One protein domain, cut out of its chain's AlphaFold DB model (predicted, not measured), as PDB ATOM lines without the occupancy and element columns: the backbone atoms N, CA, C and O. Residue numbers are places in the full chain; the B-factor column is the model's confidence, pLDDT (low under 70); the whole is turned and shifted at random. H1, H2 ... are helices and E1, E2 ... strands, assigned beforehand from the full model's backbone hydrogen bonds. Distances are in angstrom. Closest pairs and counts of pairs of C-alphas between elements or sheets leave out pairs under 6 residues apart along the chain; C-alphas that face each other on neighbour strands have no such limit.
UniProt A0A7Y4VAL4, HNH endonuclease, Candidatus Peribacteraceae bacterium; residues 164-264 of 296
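This is residues 164 to 264 of the 296 residues of the protein "HNH endonuclease" of Candidatus Peribacteraceae bacterium (UniProt A0A7Y4VAL4). A long two-stranded hairpin, E1 and E2, has a cluster of crossed helices, H2, H3 and H4, packed along one side, while its tip, residues 230 to 235, sticks out. H1 packs on H2, coming closest at Ala 186, and H5 lies at the end of the domain away from the tip. The printed part has 101 residues, with five named helices and two antiparallel strands in the order H1 H2 H3 H4 E1 E2 H5, a mixed class. It is compact, with a radius of gyration of the C-alphas of 13.6 A, yet elongated, spanning 45 by 27 by 26 A.

E1, residues 223 to 231, and E2, residues 234 to 243, form an antiparallel hairpin, with N 227 and O 238 2.9 A apart, within hydrogen-bond range. Residues 192 to 193 also pair with 238 to 239 of E2, antiparallel. The closest C-alphas of H2, residues 176 to 186, and E2 are those of Leu 184 and Leu 241, 5.9 A apart. H2 is the hub, touching four helices. It touches H3, residues 194 to 201, at a steep tilt of 57 degrees, opposite ways; the closest C-alphas, of Pro 176 and Ala 201, are 5.0 A apart. H4, residues 210 to 220, touches H2 about perpendicular, at 77 degrees, the closest C-alphas being those of His 177 and Arg 213, 5.5 A. H1, residues 164 to 168, touches H2, the closest C-alphas being those of Lys 166 and Ala 186, 5.2 A. H5, residues 252 to 264, touches H4 with residues 256 to 260 alone; the closest C-alphas, of Val 219 and Ile 256, are 6.3 A apart. H5 and E1 are apart. Every O i to N i+4 pair is within hydrogen-bond range in H1, H2, H3 and H5, and 4 of 7 are in H4.

E1 is 25.4 A long and E2 28.8 A; H5 is 18.4 A, H4 16.1 A and H2 15.3 A. H1 begins at C-alpha 164, (-53.567, -39.365, 6.693), and H5 ends at C-alpha 264, (-21.512, -32.345, 29.838).

The C-alphas farthest apart, of Gly 232 and Gln 262, are 45.5 A apart. The printed part has no cut, and no link is long. Residue 264 alone is under 70 in pLDDT.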
ATOM      1  N   THR A 164     -53.617 -37.898   6.532       90.88
ATOM      2  CA  THR A 164     -53.567 -39.365   6.693       90.88
ATOM      3  C   THR A 164     -52.294 -39.986   6.117       90.88
ATOM      4  O   THR A 164     -51.600 -40.729   6.810       90.88
ATOM      5  N   ASP A 165     -51.930 -39.647   4.878       89.88
ATOM      6  CA  ASP A 165     -50.754 -40.229   4.222       89.88
ATOM      7  C   ASP A 165     -49.432 -39.794   4.867       89.88
ATOM      8  O   ASP A 165     -48.458 -40.549   4.855       89.88
ATOM      9  N   LYS A 166     -49.394 -38.600   5.471       95.69
ATOM     10  CA  LYS A 166     -48.233 -38.103   6.223       95.69
ATOM     11  C   LYS A 166     -48.145 -38.769   7.597       95.69
ATOM     12  O   LYS A 166     -47.069 -39.186   8.009       95.69
ATOM     13  N   ILE A 167     -49.280 -38.944   8.275       96.00
ATOM     14  CA  ILE A 167     -49.364 -39.625   9.576       96.00
ATOM     15  C   ILE A 167     -48.915 -41.083   9.451       96.00
ATOM     16  O   ILE A 167     -48.100 -41.545  10.250       96.00
ATOM     17  N   LYS A 168     -49.369 -41.793   8.409       90.94
ATOM     18  CA  LYS A 168     -48.982 -43.188   8.130       90.94
ATOM     19  C   LYS A 168     -47.473 -43.401   8.029       90.94
ATOM     20  O   LYS A 168     -47.001 -44.480   8.376       90.94
ATOM     21  N   GLN A 169     -46.729 -42.400   7.559       91.44
ATOM     22  CA  GLN A 169     -45.270 -42.476   7.427       91.44
ATOM     23  C   GLN A 169     -44.549 -42.437   8.776       91.44
ATOM     24  O   GLN A 169     -43.387 -42.815   8.836       91.44
ATOM     25  N   ALA A 170     -45.221 -42.002   9.844       95.94
ATOM     26  CA  ALA A 170     -44.591 -41.686  11.118       95.94
ATOM     27  C   ALA A 170     -45.164 -42.466  12.308       95.94
ATOM     28  O   ALA A 170     -44.417 -42.901  13.178       95.94
ATOM     29  N   VAL A 171     -46.484 -42.653  12.367       93.56
ATOM     30  CA  VAL A 171     -47.209 -43.044  13.590       93.56
ATOM     31  C   VAL A 171     -46.812 -44.410  14.166       93.56
ATOM     32  O   VAL A 171     -46.928 -44.623  15.370       93.56
ATOM     33  N   ASN A 172     -46.304 -45.318  13.331       84.62
ATOM     34  CA  ASN A 172     -46.003 -46.695  13.723       84.62
ATOM     35  C   ASN A 172     -44.563 -46.921  14.210       84.62
ATOM     36  O   ASN A 172     -44.263 -48.031  14.647       84.62
ATOM     37  N   TYR A 173     -43.676 -45.919  14.182       86.94
ATOM     38  CA  TYR A 173     -42.351 -46.071  14.799       86.94
ATOM     39  C   TYR A 173     -42.459 -46.181  16.318       86.94
ATOM     40  O   TYR A 173     -43.310 -45.528  16.915       86.94
ATOM     41  N   ASP A 174     -41.587 -46.968  16.946       85.50
ATOM     42  CA  ASP A 174     -41.648 -47.228  18.391       85.50
ATOM     43  C   ASP A 174     -41.157 -46.041  19.228       85.50
ATOM     44  O   ASP A 174     -41.805 -45.653  20.204       85.50
ATOM     45  N   GLU A 175     -40.067 -45.390  18.812       87.69
ATOM     46  CA  GLU A 175     -39.519 -44.235  19.525       87.69
ATOM     47  C   GLU A 175     -40.269 -42.932  19.169       87.69
ATOM     48  O   GLU A 175     -40.435 -42.607  17.987       87.69
ATOM     49  N   PRO A 176     -40.688 -42.126  20.166       93.00
ATOM     50  CA  PRO A 176     -41.447 -40.893  19.948       93.00
ATOM     51  C   PRO A 176     -40.649 -39.851  19.160       93.00
ATOM     52  O   PRO A 176     -41.228 -39.133  18.346       93.00
ATOM     53  N   HIS A 177     -39.323 -39.798  19.337       95.81
ATOM     54  CA  HIS A 177     -38.426 -38.964  18.530       95.81
ATOM     55  C   HIS A 177     -38.570 -39.262  17.045       95.81
ATOM     56  O   HIS A 177     -38.728 -38.340  16.246       95.81
ATOM     57  N   LYS A 178     -38.578 -40.553  16.690       95.75
ATOM     58  CA  LYS A 178     -38.697 -41.000  15.304       95.75
ATOM     59  C   LYS A 178     -40.060 -40.650  14.731       95.75
ATOM     60  O   LYS A 178     -40.127 -40.125  13.627       95.75
ATOM     61  N   ARG A 179     -41.136 -40.854  15.504       96.31
ATOM     62  CA  ARG A 179     -42.493 -40.442  15.106       96.31
ATOM     63  C   ARG A 179     -42.563 -38.939  14.815       96.31
ATOM     64  O   ARG A 179     -43.040 -38.540  13.759       96.31
ATOM     65  N   ILE A 180     -42.039 -38.101  15.708       97.50
ATOM     66  CA  ILE A 180     -42.018 -36.642  15.521       97.50
ATOM     67  C   ILE A 180     -41.183 -36.258  14.290       97.50
ATOM     68  O   ILE A 180     -41.646 -35.492  13.446       97.50
ATOM     69  N   GLY A 181     -39.964 -36.789  14.167       97.69
ATOM     70  CA  GLY A 181     -39.053 -36.433  13.081       97.69
ATOM     71  C   GLY A 181     -39.544 -36.889  11.705       97.69
ATOM     72  O   GLY A 181     -39.485 -36.121  10.748       97.69
ATOM     73  N   GLU A 182     -40.093 -38.098  11.595       98.19
ATOM     74  CA  GLU A 182     -40.648 -38.604  10.332       98.19
ATOM     75  C   GLU A 182     -41.929 -37.872   9.934       98.19
ATOM     76  O   GLU A 182     -42.132 -37.592   8.754       98.19
ATOM     77  N   LEU A 183     -42.745 -37.444  10.904       98.25
ATOM     78  CA  LEU A 183     -43.885 -36.578  10.616       98.25
ATOM     79  C   LEU A 183     -43.418 -35.219  10.070       98.25
ATOM     80  O   LEU A 183     -43.928 -34.757   9.052       98.25
ATOM     81  N   LEU A 184     -42.412 -34.601  10.697       98.12
ATOM     82  CA  LEU A 184     -41.811 -33.355  10.210       98.12
ATOM     83  C   LEU A 184     -41.249 -33.503   8.784       98.12
ATOM     84  O   LEU A 184     -41.432 -32.606   7.959       98.12
ATOM     85  N   LYS A 185     -40.603 -34.635   8.473       97.94
ATOM     86  CA  LYS A 185     -40.115 -34.952   7.120       97.94
ATOM     87  C   LYS A 185     -41.262 -35.104   6.119       97.94
ATOM     88  O   LYS A 185     -41.186 -34.536   5.032       97.94
ATOM     89  N   ALA A 186     -42.345 -35.792   6.488       97.19
ATOM     90  CA  ALA A 186     -43.502 -36.027   5.618       97.19
ATOM     91  C   ALA A 186     -44.250 -34.737   5.218       97.19
ATOM     92  O   ALA A 186     -44.938 -34.694   4.190       97.19
ATOM     93  N   PHE A 187     -44.116 -33.667   6.006       97.25
ATOM     94  CA  PHE A 187     -44.623 -32.335   5.665       97.25
ATOM     95  C   PHE A 187     -43.693 -31.541   4.735       97.25
ATOM     96  O   PHE A 187     -44.090 -30.489   4.261       97.25
ATOM     97  N   ASN A 188     -42.484 -32.021   4.424       92.81
ATOM     98  CA  ASN A 188     -41.587 -31.437   3.417       92.81
ATOM     99  C   ASN A 188     -41.429 -29.901   3.516       92.81
ATOM    100  O   ASN A 188     -41.669 -29.163   2.563       92.81
ATOM    101  N   LYS A 189     -41.026 -29.407   4.695       90.94
ATOM    102  CA  LYS A 189     -40.888 -27.966   5.007       90.94
ATOM    103  C   LYS A 189     -42.212 -27.182   5.030       90.94
ATOM    104  O   LYS A 189     -42.177 -25.951   5.117       90.94
ATOM    105  N   GLU A 190     -43.368 -27.831   5.007       95.62
ATOM    106  CA  GLU A 190     -44.640 -27.208   5.378       95.62
ATOM    107  C   GLU A 190     -44.795 -27.149   6.912       95.62
ATOM    108  O   GLU A 190     -44.179 -27.944   7.630       95.62
ATOM    109  N   PRO A 191     -45.571 -26.192   7.452       95.94
ATOM    110  CA  PRO A 191     -45.824 -26.114   8.888       95.94
ATOM    111  C   PRO A 191     -46.724 -27.255   9.392       95.94
ATOM    112  O   PRO A 191     -47.822 -27.459   8.883       95.94
ATOM    113  N   VAL A 192     -46.292 -27.934  10.454       97.19
ATOM    114  CA  VAL A 192     -47.037 -28.979  11.170       97.19
ATOM    115  C   VAL A 192     -47.701 -28.384  12.415       97.19
ATOM    116  O   VAL A 192     -46.999 -27.758  13.218       97.19
ATOM    117  N   PRO A 193     -49.016 -28.571  12.625       95.75
ATOM    118  CA  PRO A 193     -49.687 -28.152  13.854       95.75
ATOM    119  C   PRO A 193     -49.138 -28.875  15.092       95.75
ATOM    120  O   PRO A 193     -48.870 -30.078  15.053       95.75
ATOM    121  N   SER A 194     -49.027 -28.165  16.215       95.75
ATOM    122  CA  SER A 194     -48.569 -28.725  17.492       95.75
ATOM    123  C   SER A 194     -49.409 -29.902  17.976       95.75
ATOM    124  O   SER A 194     -48.869 -30.892  18.453       95.75
ATOM    125  N   GLU A 195     -50.724 -29.818  17.803       94.44
ATOM    126  CA  GLU A 195     -51.681 -30.831  18.230       94.44
ATOM    127  C   GLU A 195     -51.482 -32.132  17.444       94.44
ATOM    128  O   GLU A 195     -51.625 -33.219  17.997       94.44
ATOM    129  N   LEU A 196     -51.086 -32.035  16.169       95.88
ATOM    130  CA  LEU A 196     -50.775 -33.205  15.352       95.88
ATOM    131  C   LEU A 196     -49.446 -33.853  15.769       95.88
ATOM    132  O   LEU A 196     -49.358 -35.080  15.826       95.88
ATOM    133  N   LEU A 197     -48.427 -33.047  16.096       96.38
ATOM    134  CA  LEU A 197     -47.169 -33.557  16.653       96.38
ATOM    135  C   LEU A 197     -47.407 -34.293  17.972       96.38
ATOM    136  O   LEU A 197     -46.890 -35.393  18.155       96.38
ATOM    137  N   GLU A 198     -48.204 -33.710  18.866       95.69
ATOM    138  CA  GLU A 198     -48.578 -34.324  20.137       95.69
ATOM    139  C   GLU A 198     -49.298 -35.659  19.933       95.69
ATOM    140  O   GLU A 198     -48.922 -36.669  20.532       95.69
ATOM    141  N   LEU A 199     -50.296 -35.672  19.047       94.88
ATOM    142  CA  LEU A 199     -51.086 -36.856  18.731       94.88
ATOM    143  C   LEU A 199     -50.206 -38.010  18.242       94.88
ATOM    144  O   LEU A 199     -50.295 -39.129  18.746       94.88
ATOM    145  N   VAL A 200     -49.317 -37.727  17.289       95.31
ATOM    146  CA  VAL A 200     -48.403 -38.722  16.718       95.31
ATOM    147  C   VAL A 200     -47.322 -39.134  17.722       95.31
ATOM    148  O   VAL A 200     -46.969 -40.311  17.800       95.31
ATOM    149  N   ALA A 201     -46.832 -38.218  18.558       94.81
ATOM    150  CA  ALA A 201     -45.879 -38.548  19.615       94.81
ATOM    151  C   ALA A 201     -46.470 -39.528  20.642       94.81
ATOM    152  O   ALA A 201     -45.767 -40.448  21.066       94.81
ATOM    153  N   LYS A 202     -47.753 -39.373  20.992       91.62
ATOM    154  CA  LYS A 202     -48.469 -40.191  21.988       91.62
ATOM    155  C   LYS A 202     -49.056 -41.504  21.443       91.62
ATOM    156  O   LYS A 202     -49.578 -42.298  22.214       91.62
ATOM    157  N   ALA A 203     -48.961 -41.752  20.135       87.19
ATOM    158  CA  ALA A 203     -49.722 -42.804  19.457       87.19
ATOM    159  C   ALA A 203     -49.504 -44.242  19.978       87.19
ATOM    160  O   ALA A 203     -50.471 -44.984  20.100       87.19
ATOM    161  N   LYS A 204     -48.261 -44.645  20.285       81.06
ATOM    162  CA  LYS A 204     -47.947 -45.992  20.820       81.06
ATOM    163  C   LYS A 204     -47.707 -46.029  22.325       81.06
ATOM    164  O   LYS A 204     -47.850 -47.070  22.951       81.06
ATOM    165  N   GLN A 205     -47.278 -44.912  22.894       77.69
ATOM    166  CA  GLN A 205     -46.956 -44.816  24.309       77.69
ATOM    167  C   GLN A 205     -47.316 -43.428  24.800       77.69
ATOM    168  O   GLN A 205     -47.104 -42.436  24.095       77.69
ATOM    169  N   TYR A 206     -47.811 -43.365  26.031       76.56
ATOM    170  CA  TYR A 206     -48.038 -42.098  26.697       76.56
ATOM    171  C   TYR A 206     -46.729 -41.301  26.777       76.56
ATOM    172  O   TYR A 206     -45.655 -41.858  27.021       76.56
ATOM    173  N   GLN A 207     -46.808 -40.003  26.500       76.25
ATOM    174  CA  GLN A 207     -45.677 -39.080  26.529       76.25
ATOM    175  C   GLN A 207     -46.143 -37.751  27.113       76.25
ATOM    176  O   GLN A 207     -46.799 -36.979  26.416       76.25
ATOM    177  N   ASP A 208     -45.777 -37.481  28.363       71.25
ATOM    178  CA  ASP A 208     -46.099 -36.214  29.026       71.25
ATOM    179  C   ASP A 208     -45.450 -35.010  28.344       71.25
ATOM    180  O   ASP A 208     -46.090 -33.982  28.146       71.25
ATOM    181  N   ASP A 209     -44.191 -35.157  27.926       87.38
ATOM    182  CA  ASP A 209     -43.384 -34.055  27.399       87.38
ATOM    183  C   ASP A 209     -42.907 -34.354  25.972       87.38
ATOM    184  O   ASP A 209     -41.723 -34.591  25.697       87.38
ATOM    185  N   TRP A 210     -43.851 -34.373  25.027       93.62
ATOM    186  CA  TRP A 210     -43.528 -34.504  23.602       93.62
ATOM    187  C   TRP A 210     -42.669 -33.329  23.109       93.62
ATOM    188  O   TRP A 210     -41.849 -33.491  22.203       93.62
ATOM    189  N   GLN A 211     -42.804 -32.154  23.730       95.31
ATOM    190  CA  GLN A 211     -42.008 -30.975  23.415       95.31
ATOM    191  C   GLN A 211     -40.532 -31.203  23.757       95.31
ATOM    192  O   GLN A 211     -39.666 -30.768  22.999       95.31
ATOM    193  N   LYS A 212     -40.217 -31.904  24.854       94.56
ATOM    194  CA  LYS A 212     -38.850 -32.342  25.167       94.56
ATOM    195  C   LYS A 212     -38.319 -33.286  24.104       94.56
ATOM    196  O   LYS A 212     -37.229 -33.031  23.606       94.56
ATOM    197  N   ARG A 213     -39.096 -34.292  23.686       95.38
ATOM    198  CA  ARG A 213     -38.702 -35.205  22.592       95.38
ATOM    199  C   ARG A 213     -38.376 -34.442  21.306       95.38
ATOM    200  O   ARG A 213     -37.370 -34.716  20.663       95.38
ATOM    201  N   LEU A 214     -39.184 -33.434  20.972       96.75
ATOM    202  CA  LEU A 214     -38.931 -32.539  19.843       96.75
ATOM    203  C   LEU A 214     -37.642 -31.711  20.036       96.75
ATOM    204  O   LEU A 214     -36.837 -31.625  19.111       96.75
ATOM    205  N   ARG A 215     -37.416 -31.120  21.221       96.62
ATOM    206  CA  ARG A 215     -36.189 -30.353  21.526       96.62
ATOM    207  C   ARG A 215     -34.937 -31.220  21.445       96.62
ATOM    208  O   ARG A 215     -33.921 -30.765  20.928       96.62
ATOM    209  N   GLU A 216     -35.017 -32.459  21.913       96.25
ATOM    210  CA  GLU A 216     -33.913 -33.418  21.890       96.25
ATOM    211  C   GLU A 216     -33.490 -33.794  20.459       96.25
ATOM    212  O   GLU A 216     -32.325 -34.120  20.248       96.25
ATOM    213  N   LEU A 217     -34.350 -33.641  19.439       96.69
ATOM    214  CA  LEU A 217     -33.921 -33.785  18.038       96.69
ATOM    215  C   LEU A 217     -32.783 -32.813  17.678       96.69
ATOM    216  O   LEU A 217     -31.919 -33.145  16.869       96.69
ATOM    217  N   ARG A 218     -32.712 -31.640  18.325       96.56
ATOM    218  CA  ARG A 218     -31.605 -30.686  18.130       96.56
ATOM    219  C   ARG A 218     -30.268 -31.226  18.619       96.56
ATOM    220  O   ARG A 218     -29.222 -30.805  18.130       96.56
ATOM    221  N   VAL A 219     -30.277 -32.164  19.568       95.50
ATOM    222  CA  VAL A 219     -29.062 -32.859  20.011       95.50
ATOM    223  C   VAL A 219     -28.476 -33.684  18.866       95.50
ATOM    224  O   VAL A 219     -27.256 -33.723  18.740       95.50
ATOM    225  N   LEU A 220     -29.333 -34.234  18.001       95.19
ATOM    226  CA  LEU A 220     -28.976 -35.008  16.808       95.19
ATOM    227  C   LEU A 220     -28.693 -34.135  15.574       95.19
ATOM    228  O   LEU A 220     -28.655 -34.643  14.460       95.19
ATOM    229  N   GLY A 221     -28.556 -32.816  15.732       95.38
ATOM    230  CA  GLY A 221     -28.263 -31.903  14.620       95.38
ATOM    231  C   GLY A 221     -29.479 -31.459  13.800       95.38
ATOM    232  O   GLY A 221     -29.325 -30.696  12.843       95.38
ATOM    233  N   TRP A 222     -30.692 -31.865  14.186       97.62
ATOM    234  CA  TRP A 222     -31.914 -31.424  13.518       97.62
ATOM    235  C   TRP A 222     -32.258 -29.979  13.882       97.62
ATOM    236  O   TRP A 222     -31.969 -29.502  14.980       97.62
ATOM    237  N   ASP A 223     -32.938 -29.288  12.971       97.50
ATOM    238  CA  ASP A 223     -33.409 -27.928  13.202       97.50
ATOM    239  C   ASP A 223     -34.801 -27.701  12.613       97.50
ATOM    240  O   ASP A 223     -35.175 -28.229  11.563       97.50
ATOM    241  N   TYR A 224     -35.574 -26.876  13.303       97.69
ATOM    242  CA  TYR A 224     -36.938 -26.529  12.958       97.69
ATOM    243  C   TYR A 224     -37.257 -25.117  13.451       97.69
ATOM    244  O   TYR A 224     -36.796 -24.677  14.505       97.69
ATOM    245  N   SER A 225     -38.096 -24.413  12.703       96.88
ATOM    246  CA  SER A 225     -38.680 -23.144  13.136       96.88
ATOM    247  C   SER A 225     -40.002 -23.383  13.852       96.88
ATOM    248  O   SER A 225     -40.656 -24.411  13.668       96.88
ATOM    249  N   PHE A 226     -40.402 -22.403  14.655       95.94
ATOM    250  CA  PHE A 226     -41.674 -22.376  15.354       95.94
ATOM    251  C   PHE A 226     -42.363 -21.033  15.108       95.94
ATOM    252  O   PHE A 226     -41.717 -19.987  15.170       95.94
ATOM    253  N   LYS A 227     -43.671 -21.055  14.841       95.81
ATOM    254  CA  LYS A 227     -44.499 -19.851  14.708       95.81
ATOM    255  C   LYS A 227     -45.851 -20.056  15.381       95.81
ATOM    256  O   LYS A 227     -46.417 -21.144  15.330       95.81
ATOM    257  N   LYS A 228     -46.389 -18.987  15.965       95.75
ATOM    258  CA  LYS A 228     -47.769 -18.939  16.461       95.75
ATOM    259  C   LYS A 228     -48.650 -18.218  15.448       95.75
ATOM    260  O   LYS A 228     -48.228 -17.221  14.869       95.75
ATOM    261  N   LYS A 229     -49.874 -18.698  15.258       93.50
ATOM    262  CA  LYS A 229     -50.884 -18.075  14.399       93.50
ATOM    263  C   LYS A 229     -52.203 -17.992  15.155       93.50
ATOM    264  O   LYS A 229     -52.613 -18.952  15.806       93.50
ATOM    265  N   LYS A 230     -52.867 -16.840  15.078       91.81
ATOM    266  CA  LYS A 230     -54.219 -16.668  15.611       91.81
ATOM    267  C   LYS A 230     -55.220 -17.268  14.623       91.81
ATOM    268  O   LYS A 230     -55.248 -16.880  13.460       91.81
ATOM    269  N   GLU A 231     -56.030 -18.205  15.091       85.56
ATOM    270  CA  GLU A 231     -57.113 -18.843  14.344       85.56
ATOM    271  C   GLU A 231     -58.422 -18.621  15.108       85.56
ATOM    272  O   GLU A 231     -58.740 -19.297  16.092       85.56
ATOM    273  N   GLY A 232     -59.158 -17.583  14.697       87.31
ATOM    274  CA  GLY A 232     -60.343 -17.108  15.407       87.31
ATOM    275  C   GLY A 232     -60.009 -16.662  16.835       87.31
ATOM    276  O   GLY A 232     -59.248 -15.715  17.044       87.31
ATOM    277  N   ARG A 233     -60.586 -17.355  17.826       88.31
ATOM    278  CA  ARG A 233     -60.358 -17.102  19.262       88.31
ATOM    279  C   ARG A 233     -59.184 -17.890  19.852       88.31
ATOM    280  O   ARG A 233     -58.858 -17.689  21.015       88.31
ATOM    281  N   ARG A 234     -58.562 -18.795  19.089       87.12
ATOM    282  CA  ARG A 234     -57.469 -19.653  19.570       87.12
ATOM    283  C   ARG A 234     -56.143 -19.224  18.955       87.12
ATOM    284  O   ARG A 234     -56.099 -18.743  17.827       87.12
ATOM    285  N   VAL A 235     -55.054 -19.405  19.692       91.12
ATOM    286  CA  VAL A 235     -53.697 -19.279  19.153       91.12
ATOM    287  C   VAL A 235     -53.146 -20.681  18.981       91.12
ATOM    288  O   VAL A 235     -53.081 -21.436  19.948       91.12
ATOM    289  N   ARG A 236     -52.760 -21.019  17.753       92.44
ATOM    290  CA  ARG A 236     -52.154 -22.303  17.416       92.44
ATOM    291  C   ARG A 236     -50.675 -22.165  17.128       92.44
ATOM    292  O   ARG A 236     -50.193 -21.123  16.683       92.44
ATOM    293  N   SER A 237     -49.976 -23.248  17.399       95.62
ATOM    294  CA  SER A 237     -48.533 -23.375  17.338       95.62
ATOM    295  C   SER A 237     -48.169 -24.276  16.165       95.62
ATOM    296  O   SER A 237     -48.731 -25.356  16.019       95.62
ATOM    297  N   PHE A 238     -47.230 -23.841  15.331       96.94
ATOM    298  CA  PHE A 238     -46.806 -24.568  14.140       96.94
ATOM    299  C   PHE A 238     -45.292 -24.734  14.125       96.94
ATOM    300  O   PHE A 238     -44.553 -23.798  14.439       96.94
ATOM    301  N   PHE A 239     -44.839 -25.911  13.709       97.94
ATOM    302  CA  PHE A 239     -43.428 -26.261  13.603       97.94
ATOM    303  C   PHE A 239     -43.085 -26.597  12.161       97.94
ATOM    304  O   PHE A 239     -43.816 -27.326  11.502       97.94
ATOM    305  N   LYS A 240     -41.970 -26.082  11.657       98.00
ATOM    306  CA  LYS A 240     -41.535 -26.321  10.279       98.00
ATOM    307  C   LYS A 240     -40.095 -26.799  10.276       98.00
ATOM    308  O   LYS A 240     -39.219 -26.078  10.755       98.00
ATOM    309  N   LEU A 241     -39.861 -27.982   9.715       98.12
ATOM    310  CA  LEU A 241     -38.523 -28.550   9.564       98.12
ATOM    311  C   LEU A 241     -37.649 -27.635   8.695       98.12
ATOM    312  O   LEU A 241     -38.077 -27.198   7.625       98.12
ATOM    313  N   ILE A 242     -36.437 -27.344   9.167       97.81
ATOM    314  CA  ILE A 242     -35.425 -26.567   8.439       97.81
ATOM    315  C   ILE A 242     -34.397 -27.528   7.847       97.81
ATOM    316  O   ILE A 242     -34.192 -27.537   6.633       97.81
ATOM    317  N   LYS A 243     -33.795 -28.357   8.704       97.50
ATOM    318  CA  LYS A 243     -32.828 -29.390   8.328       97.50
ATOM    319  C   LYS A 243     -32.920 -30.590   9.264       97.50
ATOM    320  O   LYS A 243     -33.425 -30.479  10.380       97.50
ATOM    321  N   TYR A 244     -32.411 -31.719   8.803       97.69
ATOM    322  CA  TYR A 244     -32.329 -32.949   9.572       97.69
ATOM    323  C   TYR A 244     -31.068 -33.713   9.185       97.69
ATOM    324  O   TYR A 244     -30.575 -33.560   8.070       97.69
ATOM    325  N   GLU A 245     -30.592 -34.535  10.109       96.75
ATOM    326  CA  GLU A 245     -29.512 -35.495   9.884       96.75
ATOM    327  C   GLU A 245     -30.100 -36.911   9.781       96.75
ATOM    328  O   GLU A 245     -31.224 -37.142  10.255       96.75
ATOM    329  N   PRO A 246     -29.381 -37.879   9.185       96.00
ATOM    330  CA  PRO A 246     -29.767 -39.285   9.239       96.00
ATOM    331  C   PRO A 246     -30.025 -39.748  10.679       96.00
ATOM    332  O   PRO A 246     -29.399 -39.272  11.629       96.00
ATOM    333  N   TRP A 247     -30.960 -40.683  10.857       95.44
ATOM    334  CA  TRP A 247     -31.173 -41.281  12.173       95.44
ATOM    335  C   TRP A 247     -29.935 -42.069  12.611       95.44
ATOM    336  O   TRP A 247     -29.323 -42.725  11.765       95.44
ATOM    337  N   PRO A 248     -29.589 -42.048  13.910       93.06
ATOM    338  CA  PRO A 248     -28.518 -42.880  14.427       93.06
ATOM    339  C   PRO A 248     -28.873 -44.364  14.300       93.06
ATOM    340  O   PRO A 248     -30.048 -44.744  14.281       93.06
ATOM    341  N   GLU A 249     -27.846 -45.205  14.245       86.88
ATOM    342  CA  GLU A 249     -28.013 -46.650  14.339       86.88
ATOM    343  C   GLU A 249     -28.436 -47.041  15.765       86.88
ATOM    344  O   GLU A 249     -27.909 -46.531  16.755       86.88
ATOM    345  N   GLY A 250     -29.403 -47.952  15.885       87.69
ATOM    346  CA  GLY A 250     -29.934 -48.382  17.181       87.69
ATOM    347  C   GLY A 250     -30.930 -47.394  17.802       87.69
ATOM    348  O   GLY A 250     -31.734 -46.782  17.102       87.69
ATOM    349  N   SER A 251     -30.935 -47.296  19.139       91.50
ATOM    350  CA  SER A 251     -31.903 -46.465  19.872       91.50
ATOM    351  C   SER A 251     -31.543 -44.984  19.811       91.50
ATOM    352  O   SER A 251     -30.488 -44.553  20.286       91.50
ATOM    353  N   ILE A 252     -32.498 -44.186  19.343       91.81
ATOM    354  CA  ILE A 252     -32.402 -42.729  19.299       91.81
ATOM    355  C   ILE A 252     -32.223 -42.154  20.708       91.81
ATOM    356  O   ILE A 252     -31.345 -41.321  20.937       91.81
ATOM    357  N   ALA A 253     -33.002 -42.626  21.683       88.19
ATOM    358  CA  ALA A 253     -32.890 -42.168  23.065       88.19
ATOM    359  C   ALA A 253     -31.526 -42.502  23.703       88.19
ATOM    360  O   ALA A 253     -31.048 -41.773  24.579       88.19
ATOM    361  N   ALA A 254     -30.886 -43.608  23.309       91.19
ATOM    362  CA  ALA A 254     -29.542 -43.947  23.773       91.19
ATOM    363  C   ALA A 254     -28.483 -43.000  23.188       91.19
ATOM    364  O   ALA A 254     -27.653 -42.487  23.945       91.19
ATOM    365  N   GLU A 255     -28.552 -42.707  21.886       94.44
ATOM    366  CA  GLU A 255     -27.607 -41.789  21.244       94.44
ATOM    367  C   GLU A 255     -27.757 -40.360  21.782       94.44
ATOM    368  O   GLU A 255     -26.762 -39.727  22.123       94.44
ATOM    369  N   ILE A 256     -28.988 -39.881  21.994       93.31
ATOM    370  CA  ILE A 256     -29.235 -38.562  22.603       93.31
ATOM    371  C   ILE A 256     -28.552 -38.463  23.972       93.31
ATOM    372  O   ILE A 256     -27.779 -37.534  24.208       93.31
ATOM    373  N   ARG A 257     -28.745 -39.462  24.847       93.00
ATOM    374  CA  ARG A 257     -28.096 -39.505  26.171       93.00
ATOM    375  C   ARG A 257     -26.571 -39.545  26.077       93.00
ATOM    376  O   ARG A 257     -25.878 -38.986  26.924       93.00
ATOM    377  N   LYS A 258     -26.016 -40.229  25.077       92.94
ATOM    378  CA  LYS A 258     -24.569 -40.261  24.824       92.94
ATOM    379  C   LYS A 258     -24.054 -38.887  24.389       92.94
ATOM    380  O   LYS A 258     -23.094 -38.405  24.988       92.94
ATOM    381  N   CYS A 259     -24.713 -38.226  23.439       91.06
ATOM    382  CA  CYS A 259     -24.356 -36.877  22.996       91.06
ATOM    383  C   CYS A 259     -24.464 -35.844  24.128       91.06
ATOM    384  O   CYS A 259     -23.594 -34.985  24.270       91.06
ATOM    385  N   GLU A 260     -25.508 -35.920  24.957       90.19
ATOM    386  CA  GLU A 260     -25.674 -35.050  26.126       90.19
ATOM    387  C   GLU A 260     -24.558 -35.262  27.152       90.19
ATOM    388  O   GLU A 260     -23.948 -34.287  27.597       90.19
ATOM    389  N   ARG A 261     -24.207 -36.521  27.458       88.56
ATOM    390  CA  ARG A 261     -23.073 -36.840  28.341       88.56
ATOM    391  C   ARG A 261     -21.757 -36.290  27.804       88.56
ATOM    392  O   ARG A 261     -21.020 -35.660  28.555       88.56
ATOM    393  N   GLN A 262     -21.481 -36.443  26.512       85.19
ATOM    394  CA  GLN A 262     -20.270 -35.898  25.886       85.19
ATOM    395  C   GLN A 262     -20.219 -34.364  25.932       85.19
ATOM    396  O   GLN A 262     -19.150 -33.790  26.133       85.19
ATOM    397  N   LYS A 263     -21.367 -33.684  25.800       76.94
ATOM    398  CA  LYS A 263     -21.460 -32.226  25.984       76.94
ATOM    399  C   LYS A 263     -21.218 -31.822  27.438       76.94
ATOM    400  O   LYS A 263     -20.510 -30.845  27.658       76.94
ATOM    401  N   SER A 264     -21.747 -32.579  28.404       67.69
ATOM    402  CA  SER A 264     -21.512 -32.345  29.838       67.69
ATOM    403  C   SER A 264     -20.079 -32.664  30.282       67.69
ATOM    404  O   SER A 264     -19.575 -32.033  31.200       67.69
TER     405      SER A 264